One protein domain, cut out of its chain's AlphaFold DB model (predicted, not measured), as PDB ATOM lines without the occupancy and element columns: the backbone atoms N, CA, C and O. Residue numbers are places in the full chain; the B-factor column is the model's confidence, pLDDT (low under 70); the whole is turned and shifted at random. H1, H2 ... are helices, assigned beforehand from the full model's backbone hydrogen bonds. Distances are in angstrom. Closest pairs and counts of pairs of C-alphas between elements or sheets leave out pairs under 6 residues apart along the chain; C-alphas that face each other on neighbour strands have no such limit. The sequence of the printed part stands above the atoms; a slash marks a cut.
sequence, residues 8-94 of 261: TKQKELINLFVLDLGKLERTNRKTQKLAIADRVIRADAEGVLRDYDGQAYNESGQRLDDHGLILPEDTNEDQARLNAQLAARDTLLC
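Overview. This is residues 8 to 94 of the 261 residues of an uncharacterized protein of Arabidopsis thaliana (UniProt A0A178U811). Two separate helical arms, the long H1 and the shorter H2, spread as an open V from a small head of loops, residues 39 to 74. Residues 8 to 31 of H1 and residues 74 to 94, of which 75 to 92 belong to H2, stick out from the head. The printed part has 87 residues, with H1 then H2 and no named strand; the class is all helix. It is extended, with a radius of gyration of the C-alphas of 18.8 A and spans of 58 by 38 by 22 A.

Along the chain. H1, residues 8 to 38, begins at C-alpha 8 (147.050, 110.052, 143.954) and is 45.1 A long. H2, residues 75 to 92, is 26.8 A long and ends at C-alpha 92 (131.740, 71.934, 136.424).

Arrangement. H1 and H2 are apart, with no C-alpha of the one within 8 A of the other. Between them, residues 49 to 50 pair antiparallel with 42 to 43 and with 56 to 57. O i to N i+4 pairs are within hydrogen-bond range in 26 of 27 cases in H1 and 11 of 14 in H2.

Size, cuts and confidence. The C-alphas farthest apart, of Thr 8 and Ala 45, are 59.1 A apart. The printed part has no cut; the link H1 to H2 is long, 36 residues. Mean pLDDT of the printed part is 71.6, and 38 residues are under 70, among them 28 to 41.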
ATOM      1  N   THR A   8     146.003 110.897 144.556       63.22
ATOM      2  CA  THR A   8     147.050 110.052 143.954       63.22
ATOM      3  C   THR A   8     146.614 108.590 143.820       63.22
ATOM      4  O   THR A   8     146.842 107.991 142.773       63.22
ATOM      5  N   LYS A   9     145.864 108.063 144.798       66.56
ATOM      6  CA  LYS A   9     145.306 106.702 144.731       66.56
ATOM      7  C   LYS A   9     144.244 106.549 143.636       66.56
ATOM      8  O   LYS A   9     144.219 105.538 142.946       66.56
ATOM      9  N   GLN A  10     143.391 107.557 143.423       67.62
ATOM     10  CA  GLN A  10     142.410 107.528 142.325       67.62
ATOM     11  C   GLN A  10     143.077 107.568 140.946       67.62
ATOM     12  O   GLN A  10     142.640 106.869 140.036       67.62
ATOM     13  N   LYS A  11     144.151 108.346 140.786       71.19
ATOM     14  CA  LYS A  11     144.880 108.439 139.515       71.19
ATOM     15  C   LYS A  11     145.578 107.125 139.151       71.19
ATOM     16  O   LYS A  11     145.563 106.730 137.990       71.19
ATOM     17  N   GLU A  12     146.139 106.430 140.139       70.00
ATOM     18  CA  GLU A  12     146.724 105.096 139.959       70.00
ATOM     19  C   GLU A  12     145.668 104.059 139.551       70.00
ATOM     20  O   GLU A  12     145.894 103.305 138.605       70.00
ATOM     21  N   LEU A  13     144.488 104.079 140.180       68.75
ATOM     22  CA  LEU A  13     143.376 103.184 139.832       68.75
ATOM     23  C   LEU A  13     142.865 103.407 138.400       68.75
ATOM     24  O   LEU A  13     142.623 102.442 137.677       68.75
ATOM     25  N   ILE A  14     142.749 104.665 137.964       70.19
ATOM     26  CA  ILE A  14     142.348 105.001 136.588       70.19
ATOM     27  C   ILE A  14     143.399 104.508 135.585       70.19
ATOM     28  O   ILE A  14     143.051 103.932 134.555       70.19
ATOM     29  N   ASN A  15     144.686 104.687 135.891       66.88
ATOM     30  CA  ASN A  15     145.767 104.235 135.017       66.88
ATOM     31  C   ASN A  15     145.791 102.707 134.859       66.88
ATOM     32  O   ASN A  15     146.037 102.223 133.754       66.88
ATOM     33  N   LEU A  16     145.506 101.959 135.929       66.69
ATOM     34  CA  LEU A  16     145.447 100.497 135.895       66.69
ATOM     35  C   LEU A  16     144.294 100.004 135.006       66.69
ATOM     36  O   LEU A  16     144.509  99.171 134.128       66.69
ATOM     37  N   PHE A  17     143.109 100.612 135.137       68.81
ATOM     38  CA  PHE A  17     141.940 100.293 134.308       68.81
ATOM     39  C   PHE A  17     142.177 100.557 132.814       68.81
ATOM     40  O   PHE A  17     141.816  99.738 131.971       68.81
ATOM     41  N   VAL A  18     142.809 101.683 132.465       71.62
ATOM     42  CA  VAL A  18     143.116 102.036 131.065       71.62
ATOM     43  C   VAL A  18     144.140 101.075 130.452       71.62
ATOM     44  O   VAL A  18     144.031 100.721 129.275       71.62
ATOM     45  N   LEU A  19     145.131 100.642 131.234       73.81
ATOM     46  CA  LEU A  19     146.114  99.645 130.809       73.81
ATOM     47  C   LEU A  19     145.463  98.286 130.537       73.81
ATOM     48  O   LEU A  19     145.772  97.676 129.510       73.81
ATOM     49  N   ASP A  20     144.553  97.840 131.401       74.00
ATOM     50  CA  ASP A  20     143.871  96.553 131.248       74.00
ATOM     51  C   ASP A  20     142.851  96.561 130.105       74.00
ATOM     52  O   ASP A  20     142.851  95.635 129.294       74.00
ATOM     53  N   LEU A  21     142.089  97.645 129.924       73.75
ATOM     54  CA  LEU A  21     141.243  97.844 128.739       73.75
ATOM     55  C   LEU A  21     142.063  97.812 127.445       73.75
ATOM     56  O   LEU A  21     141.691  97.148 126.483       73.75
ATOM     57  N   GLY A  22     143.225  98.470 127.430       77.19
ATOM     58  CA  GLY A  22     144.117  98.456 126.272       77.19
ATOM     59  C   GLY A  22     144.775  97.096 126.008       77.19
ATOM     60  O   GLY A  22     145.190  96.828 124.880       77.19
ATOM     61  N   LYS A  23     144.923  96.230 127.016       77.94
ATOM     62  CA  LYS A  23     145.349  94.834 126.820       77.94
ATOM     63  C   LYS A  23     144.195  93.996 126.279       77.94
ATOM     64  O   LYS A  23     144.406  93.292 125.296       77.94
ATOM     65  N   LEU A  24     143.000  94.144 126.848       74.25
ATOM     66  CA  LEU A  24     141.784  93.447 126.430       74.25
ATOM     67  C   LEU A  24     141.403  93.773 124.979       74.25
ATOM     68  O   LEU A  24     141.070  92.885 124.206       74.25
ATOM     69  N   GLU A  25     141.521  95.035 124.567       74.50
ATOM     70  CA  GLU A  25     141.254  95.447 123.184       74.50
ATOM     71  C   GLU A  25     142.258  94.818 122.201       74.50
ATOM     72  O   GLU A  25     141.891  94.369 121.112       74.50
ATOM     73  N   ARG A  26     143.540  94.743 122.585       72.44
ATOM     74  CA  ARG A  26     144.582  94.119 121.754       72.44
ATOM     75  C   ARG A  26     144.405  92.610 121.646       72.44
ATOM     76  O   ARG A  26     144.642  92.067 120.568       72.44
ATOM     77  N   THR A  27     144.011  91.934 122.724       74.00
ATOM     78  CA  THR A  27     143.722  90.498 122.679       74.00
ATOM     79  C   THR A  27     142.484  90.226 121.834       74.00
ATOM     80  O   THR A  27     142.553  89.353 120.977       74.00
ATOM     81  N   ASN A  28     141.420  91.029 121.947       67.81
ATOM     82  CA  ASN A  28     140.201  90.842 121.153       67.81
ATOM     83  C   ASN A  28     140.442  90.974 119.641       67.81
ATOM     84  O   ASN A  28     140.040  90.102 118.877       67.81
ATOM     85  N   ARG A  29     141.198  91.992 119.194       65.56
ATOM     86  CA  ARG A  29     141.563  92.125 117.767       65.56
ATOM     87  C   ARG A  29     142.385  90.942 117.255       65.56
ATOM     88  O   ARG A  29     142.254  90.553 116.098       65.56
ATOM     89  N   LYS A  30     143.259  90.382 118.098       67.06
ATOM     90  CA  LYS A  30     144.085  89.224 117.736       67.06
ATOM     91  C   LYS A  30     143.234  87.957 117.631       67.06
ATOM     92  O   LYS A  30     143.408  87.214 116.673       67.06
ATOM     93  N   THR A  31     142.300  87.754 118.558       60.97
ATOM     94  CA  THR A  31     141.358  86.626 118.550       60.97
ATOM     95  C   THR A  31     140.390  86.701 117.375       60.97
ATOM     96  O   THR A  31     140.198  85.697 116.708       60.97
ATOM     97  N   GLN A  32     139.851  87.881 117.049       63.97
ATOM     98  CA  GLN A  32     138.981  88.062 115.881       63.97
ATOM     99  C   GLN A  32     139.724  87.748 114.577       63.97
ATOM    100  O   GLN A  32     139.223  87.016 113.732       63.97
ATOM    101  N   LYS A  33     140.968  88.223 114.446       61.50
ATOM    102  CA  LYS A  33     141.811  87.923 113.283       61.50
ATOM    103  C   LYS A  33     142.175  86.438 113.180       61.50
ATOM    104  O   LYS A  33     142.294  85.926 112.076       61.50
ATOM    105  N   LEU A  34     142.353  85.760 114.313       59.62
ATOM    106  CA  LEU A  34     142.568  84.312 114.365       59.62
ATOM    107  C   LEU A  34     141.295  83.535 114.026       59.62
ATOM    108  O   LEU A  34     141.387  82.600 113.254       59.62
ATOM    109  N   ALA A  35     140.123  83.945 114.510       57.06
ATOM    110  CA  ALA A  35     138.849  83.311 114.165       57.06
ATOM    111  C   ALA A  35     138.527  83.427 112.664       57.06
ATOM    112  O   ALA A  35     138.035  82.473 112.068       57.06
ATOM    113  N   ILE A  36     138.872  84.564 112.046       59.44
ATOM    114  CA  ILE A  36     138.794  84.772 110.589       59.44
ATOM    115  C   ILE A  36     139.864  83.965 109.836       59.44
ATOM    116  O   ILE A  36     139.671  83.644 108.674       59.44
ATOM    117  N   ALA A  37     141.003  83.649 110.459       55.47
ATOM    118  CA  ALA A  37     142.032  82.810 109.841       55.47
ATOM    119  C   ALA A  37     141.734  81.305 109.980       55.47
ATOM    120  O   ALA A  37     142.141  80.525 109.124       55.47
ATOM    121  N   ASP A  38     141.047  80.909 111.056       55.62
ATOM    122  CA  ASP A  38     140.706  79.520 111.383       55.62
ATOM    123  C   ASP A  38     139.460  79.051 110.612       55.62
ATOM    124  O   ASP A  38     139.419  77.941 110.082       55.62
ATOM    125  N   ARG A  39     138.479  79.945 110.422       59.59
ATOM    126  CA  ARG A  39     137.517  79.825 109.322       59.59
ATOM    127  C   ARG A  39     138.278  80.147 108.044       59.59
ATOM    128  O   ARG A  39     138.500  81.307 107.755       59.59
ATOM    129  N   VAL A  40     138.750  79.154 107.303       58.03
ATOM    130  CA  VAL A  40     139.484  79.388 106.049       58.03
ATOM    131  C   VAL A  40     138.538  80.022 105.029       58.03
ATOM    132  O   VAL A  40     137.833  79.336 104.293       58.03
ATOM    133  N   ILE A  41     138.510  81.349 105.012       66.88
ATOM    134  CA  ILE A  41     137.736  82.134 104.069       66.88
ATOM    135  C   ILE A  41     138.611  82.330 102.830       66.88
ATOM    136  O   ILE A  41     139.603  83.063 102.865       66.88
ATOM    137  N   ARG A  42     138.294  81.631 101.738       72.06
ATOM    138  CA  ARG A  42     138.984  81.829 100.455       72.06
ATOM    139  C   ARG A  42     138.271  82.939  99.693       72.06
ATOM    140  O   ARG A  42     137.046  82.957  99.640       72.06
ATOM    141  N   ALA A  43     139.042  83.857  99.116       77.50
ATOM    142  CA  ALA A  43     138.505  84.783  98.131       77.50
ATOM    143  C   ALA A  43     138.168  83.992  96.859       77.50
ATOM    144  O   ALA A  43     139.008  83.225  96.376       77.50
ATOM    145  N   ASP A  44     136.948  84.136  96.355       76.56
ATOM    146  CA  ASP A  44     136.562  83.594  95.056       76.56
ATOM    147  C   ASP A  44     137.134  84.437  93.897       76.56
ATOM    148  O   ASP A  44     137.875  85.402  94.101       76.56
ATOM    149  N   ALA A  45     136.826  84.045  92.657       77.94
ATOM    150  CA  ALA A  45     137.290  84.743  91.455       77.94
ATOM    151  C   ALA A  45     136.750  86.185  91.339       77.94
ATOM    152  O   ALA A  45     137.316  86.991  90.602       77.94
ATOM    153  N   GLU A  46     135.688  86.509  92.078       78.56
ATOM    154  CA  GLU A  46     135.058  87.830  92.150       78.56
ATOM    155  C   GLU A  46     135.621  88.673  93.311       78.56
ATOM    156  O   GLU A  46     135.302  89.855  93.436       78.56
ATOM    157  N   GLY A  47     136.506  88.094  94.135       78.62
ATOM    158  CA  GLY A  47     137.109  88.741  95.298       78.62
ATOM    159  C   GLY A  47     136.223  88.729  96.545       78.62
ATOM    160  O   GLY A  47     136.557  89.395  97.527       78.62
ATOM    161  N   VAL A  48     135.117  87.980  96.537       81.50
ATOM    162  CA  VAL A  48     134.230  87.809  97.688       81.50
ATOM    163  C   VAL A  48     134.789  86.720  98.594       81.50
ATOM    164  O   VAL A  48     135.224  85.650  98.169       81.50
ATOM    165  N   LEU A  49     134.806  87.019  99.885       84.25
ATOM    166  CA  LEU A  49     135.331  86.153 100.921       84.25
ATOM    167  C   LEU A  49     134.272  85.101 101.285       84.25
ATOM    168  O   LEU A  49     133.242  85.462 101.843       84.25
ATOM    169  N   ARG A  50     134.501  83.813 100.986       86.62
ATOM    170  CA  ARG A  50     133.547  82.729 101.291       86.62
ATOM    171  C   ARG A  50     134.090  81.700 102.273       86.62
ATOM    172  O   ARG A  50     135.253  81.306 102.167       86.62
ATOM    173  N   ASP A  51     133.254  81.256 103.209       86.25
ATOM    174  CA  ASP A  51     133.571  80.123 104.088       86.25
ATOM    175  C   ASP A  51     133.354  78.763 103.394       86.25
ATOM    176  O   ASP A  51     132.967  78.687 102.226       86.25
ATOM    177  N   TYR A  52     133.651  77.668 104.102       81.56
ATOM    178  CA  TYR A  52     133.478  76.308 103.575       81.56
ATOM    179  C   TYR A  52     132.019  75.937 103.292       81.56
ATOM    180  O   TYR A  52     131.778  75.071 102.453       81.56
ATOM    181  N   ASP A  53     131.074  76.601 103.957       85.69
ATOM    182  CA  ASP A  53     129.639  76.403 103.776       85.69
ATOM    183  C   ASP A  53     129.085  77.277 102.630       85.69
ATOM    184  O   ASP A  53     127.901  77.206 102.301       85.69
ATOM    185  N   GLY A  54     129.943  78.081 101.987       87.25
ATOM    186  CA  GLY A  54     129.616  78.928 100.840       87.25
ATOM    187  C   GLY A  54     129.051  80.303 101.199       87.25
ATOM    188  O   GLY A  54     128.676  81.053 100.291       87.25
ATOM    189  N   GLN A  55     129.008  80.667 102.484       87.56
ATOM    190  CA  GLN A  55     128.486  81.959 102.923       87.56
ATOM    191  C   GLN A  55     129.449  83.082 102.555       87.56
ATOM    192  O   GLN A  55     130.661  82.952 102.727       87.56
ATOM    193  N   ALA A  56     128.904  84.186 102.047       88.94
ATOM    194  CA  ALA A  56     129.674  85.344 101.618       88.94
ATOM    195  C   ALA A  56     129.923  86.313 102.780       88.94
ATOM    196  O   ALA A  56     129.048  86.570 103.606       88.94
ATOM    197  N   TYR A  57     131.117  86.892 102.807       87.50
ATOM    198  CA  TYR A  57     131.542  87.903 103.761       87.50
ATOM    199  C   TYR A  57     132.210  89.066 103.027       87.50
ATOM    200  O   TYR A  57     132.787  88.907 101.949       87.50
ATOM    201  N   ASN A  58     132.157  90.255 103.623       86.25
ATOM    202  CA  ASN A  58     132.937  91.398 103.162       86.25
ATOM    203  C   ASN A  58     134.370  91.367 103.725       86.25
ATOM    204  O   ASN A  58     134.708  90.581 104.608       86.25
ATOM    205  N   GLU A  59     135.219  92.282 103.257       79.69
ATOM    206  CA  GLU A  59     136.603  92.447 103.734       79.69
ATOM    207  C   GLU A  59     136.726  92.733 105.243       79.69
ATOM    208  O   GLU A  59     137.777  92.510 105.846       79.69
ATOM    209  N   SER A  60     135.647  93.213 105.865       79.25
ATOM    210  CA  SER A  60     135.563  93.462 107.306       79.25
ATOM    211  C   SER A  60     135.115  92.227 108.100       79.25
ATOM    212  O   SER A  60     135.036  92.298 109.326       79.25
ATOM    213  N   GLY A  61     134.846  91.099 107.433       80.50
ATOM    214  CA  GLY A  61     134.380  89.853 108.041       80.50
ATOM    215  C   GLY A  61     132.891  89.835 108.391       80.50
ATOM    216  O   GLY A  61     132.476  88.990 109.175       80.50
ATOM    217  N   GLN A  62     132.089  90.756 107.849       84.25
ATOM    218  CA  GLN A  62     130.637  90.784 108.051       84.25
ATOM    219  C   GLN A  62     129.939  89.934 106.994       84.25
ATOM    220  O   GLN A  62     130.350  89.950 105.834       84.25
ATOM    221  N   ARG A  63     128.880  89.227 107.389       86.38
ATOM    222  CA  ARG A  63     128.126  88.319 106.521       86.38
ATOM    223  C   ARG A  63     127.277  89.093 105.510       86.38
ATOM    224  O   ARG A  63     126.660  90.100 105.860       86.38
ATOM    225  N   LEU A  64     127.254  88.618 104.272       89.56
ATOM    226  CA  LEU A  64     126.469  89.169 103.174       89.56
ATOM    227  C   LEU A  64     125.315  88.222 102.827       89.56
ATOM    228  O   LEU A  64     125.457  87.004 102.953       89.56
ATOM    229  N   ASP A  65     124.178  88.776 102.417       87.12
ATOM    230  CA  ASP A  65     123.088  88.013 101.807       87.12
ATOM    231  C   ASP A  65     123.362  87.713 100.321       87.12
ATOM    232  O   ASP A  65     124.373  88.132  99.748       87.12
ATOM    233  N   ASP A  66     122.430  87.006  99.679       88.94
ATOM    234  CA  ASP A  66     122.496  86.662  98.252       88.94
ATOM    235  C   ASP A  66     122.495  87.897  97.328       88.94
ATOM    236  O   ASP A  66     122.818  87.798  96.144       88.94
ATOM    237  N   HIS A  67     122.149  89.074  97.858       88.62
ATOM    238  CA  HIS A  67     122.161  90.356  97.158       88.62
ATOM    239  C   HIS A  67     123.418  91.191  97.451       88.62
ATOM    240  O   HIS A  67     123.558  92.292  96.913       88.62
ATOM    241  N   GLY A  68     124.346  90.690  98.273       86.44
ATOM    242  CA  GLY A  68     125.555  91.407  98.674       86.44
ATOM    243  C   GLY A  68     125.312  92.508  99.711       86.44
ATOM    244  O   GLY A  68     126.160  93.387  99.881       86.44
ATOM    245  N   LEU A  69     124.173  92.495 100.404       88.88
ATOM    246  CA  LEU A  69     123.869  93.397 101.511       88.88
ATOM    247  C   LEU A  69     124.311  92.781 102.835       88.88
ATOM    248  O   LEU A  69     124.274  91.569 103.027       88.88
ATOM    249  N   ILE A  70     124.735  93.632 103.770       87.56
ATOM    250  CA  ILE A  70     125.161  93.188 105.100       87.56
ATOM    251  C   ILE A  70     123.936  92.665 105.849       87.56
ATOM    252  O   ILE A  70     123.017  93.432 106.146       87.56
ATOM    253  N   LEU A  71     123.950  91.375 106.183       79.88
ATOM    254  CA  LEU A  71     122.968  90.797 107.091       79.88
ATOM    255  C   LEU A  71     123.186  91.408 108.481       79.88
ATOM    256  O   LEU A  71     124.322  91.393 108.970       79.88
ATOM    257  N   PRO A  72     122.138  91.967 109.120       75.00
ATOM    258  CA  PRO A  72     122.207  92.362 110.517       75.00
ATOM    259  C   PRO A  72     122.728  91.177 111.320       75.00
ATOM    260  O   PRO A  72     122.241  90.063 111.167       75.00
ATOM    261  N   GLU A  73     123.761  91.405 112.120       68.50
ATOM    262  CA  GLU A  73     124.330  90.346 112.939       68.50
ATOM    263  C   GLU A  73     123.264  89.936 113.956       68.50
ATOM    264  O   GLU A  73     122.885  90.726 114.826       68.50
ATOM    265  N   ASP A  74     122.703  88.741 113.764       59.09
ATOM    266  CA  ASP A  74     121.612  88.217 114.568       59.09
ATOM    267  C   ASP A  74     122.097  88.104 116.019       59.09
ATOM    268  O   ASP A  74     122.704  87.116 116.428       59.09
ATOM    269  N   THR A  75     121.798  89.110 116.843       54.66
ATOM    270  CA  THR A  75     122.178  89.184 118.269       54.66
ATOM    271  C   THR A  75     121.659  88.008 119.115       54.66
ATOM    272  O   THR A  75     121.972  87.881 120.297       54.66
ATOM    273  N   ASN A  76     120.850  87.142 118.509       56.69
ATOM    274  CA  ASN A  76     120.371  85.860 119.008       56.69
ATOM    275  C   ASN A  76     121.510  84.840 119.218       56.69
ATOM    276  O   ASN A  76     121.574  84.212 120.277       56.69
ATOM    277  N   GLU A  77     122.429  84.682 118.260       58.22
ATOM    278  CA  GLU A  77     123.424  83.597 118.304       58.22
ATOM    279  C   GLU A  77     124.438  83.785 119.444       58.22
ATOM    280  O   GLU A  77     124.837  82.822 120.105       58.22
ATOM    281  N   ASP A  78     124.784  85.037 119.752       62.31
ATOM    282  CA  ASP A  78     125.629  85.381 120.897       62.31
ATOM    283  C   ASP A  78     124.919  85.139 122.233       62.31
ATOM    284  O   ASP A  78     125.542  84.650 123.179       62.31
ATOM    285  N   GLN A  79     123.607  85.389 122.314       61.47
ATOM    286  CA  GLN A  79     122.810  85.057 123.497       61.47
ATOM    287  C   GLN A  79     122.735  83.537 123.700       61.47
ATOM    288  O   GLN A  79     122.886  83.056 124.824       61.47
ATOM    289  N   ALA A  80     122.565  82.764 122.624       63.00
ATOM    290  CA  ALA A  80     122.563  81.304 122.667       63.00
ATOM    291  C   ALA A  80     123.936  80.734 123.065       63.00
ATOM    292  O   ALA A  80     124.005  79.842 123.912       63.00
ATOM    293  N   ARG A  81     125.044  81.283 122.543       68.31
ATOM    294  CA  ARG A  81     126.407  80.908 122.965       68.31
ATOM    295  C   ARG A  81     126.689  81.276 124.416       68.31
ATOM    296  O   ARG A  81     127.327  80.490 125.115       68.31
ATOM    297  N   LEU A  82     126.231  82.438 124.879       72.06
ATOM    298  CA  LEU A  82     126.399  82.871 126.266       72.06
ATOM    299  C   LEU A  82     125.580  81.987 127.215       72.06
ATOM    300  O   LEU A  82     126.107  81.541 128.232       72.06
ATOM    301  N   ASN A  83     124.352  81.629 126.835       71.69
ATOM    302  CA  ASN A  83     123.518  80.671 127.563       71.69
ATOM    303  C   ASN A  83     124.143  79.263 127.588       71.69
ATOM    304  O   ASN A  83     124.156  78.624 128.637       71.69
ATOM    305  N   ALA A  84     124.718  78.795 126.476       72.00
ATOM    306  CA  ALA A  84     125.414  77.507 126.414       72.00
ATOM    307  C   ALA A  84     126.688  77.488 127.279       72.00
ATOM    308  O   ALA A  84     126.963  76.497 127.953       72.00
ATOM    309  N   GLN A  85     127.447  78.590 127.318       75.12
ATOM    310  CA  GLN A  85     128.596  78.732 128.218       75.12
ATOM    311  C   GLN A  85     128.179  78.763 129.692       75.12
ATOM    312  O   GLN A  85     128.858  78.158 130.522       75.12
ATOM    313  N   LEU A  86     127.070  79.433 130.022       72.69
ATOM    314  CA  LEU A  86     126.514  79.440 131.376       72.69
ATOM    315  C   LEU A  86     126.097  78.020 131.797       72.69
ATOM    316  O   LEU A  86     126.511  77.548 132.852       72.69
ATOM    317  N   ALA A  87     125.396  77.299 130.916       66.62
ATOM    318  CA  ALA A  87     124.972  75.917 131.143       66.62
ATOM    319  C   ALA A  87     126.154  74.939 131.315       66.62
ATOM    320  O   ALA A  87     126.103  74.047 132.162       66.62
ATOM    321  N   ALA A  88     127.245  75.122 130.560       65.31
ATOM    322  CA  ALA A  88     128.463  74.316 130.684       65.31
ATOM    323  C   ALA A  88     129.265  74.619 131.966       65.31
ATOM    324  O   ALA A  88     129.958  73.755 132.506       65.31
ATOM    325  N   ARG A  89     129.187  75.854 132.474       57.88
ATOM    326  CA  ARG A  89     129.875  76.262 133.704       57.88
ATOM    327  C   ARG A  89     129.199  75.695 134.952       57.88
ATOM    328  O   ARG A  89     129.899  75.301 135.884       57.88
ATOM    329  N   ASP A  90     127.875  75.583 134.945       53.56
ATOM    330  CA  ASP A  90     127.125  74.991 136.056       53.56
ATOM    331  C   ASP A  90     127.381  73.481 136.194       53.56
ATOM    332  O   ASP A  90     127.354  72.944 137.301       53.56
ATOM    333  N   THR A  91     127.763  72.793 135.112       53.81
ATOM    334  CA  THR A  91     128.128  71.366 135.155       53.81
ATOM    335  C   THR A  91     129.481  71.108 135.834       53.81
ATOM    336  O   THR A  91     129.682  70.048 136.428       53.81
ATOM    337  N   LEU A  92     130.413  72.068 135.801       51.94
ATOM    338  CA  LEU A  92     131.740  71.934 136.424       51.94
ATOM    339  C   LEU A  92     131.750  72.285 137.920       51.94
ATOM    340  O   LEU A  92     132.660  71.861 138.634       51.94
ATOM    341  N   LEU A  93     130.736  72.998 138.419       47.81
ATOM    342  CA  LEU A  93     130.628  73.369 139.835       47.81
ATOM    343  C   LEU A  93     130.082  72.233 140.726       47.81
ATOM    344  O   LEU A  93     130.095  72.347 141.949       47.81
ATOM    345  N   CYS A  94     129.660  71.106 140.144       48.31
ATOM    346  CA  CYS A  94     129.215  69.923 140.890       48.31
ATOM    347  C   CYS A  94     130.338  68.938 141.259       48.31
ATOM    348  O   CYS A  94     130.065  67.953 141.941       48.31
TER     349      CYS A  94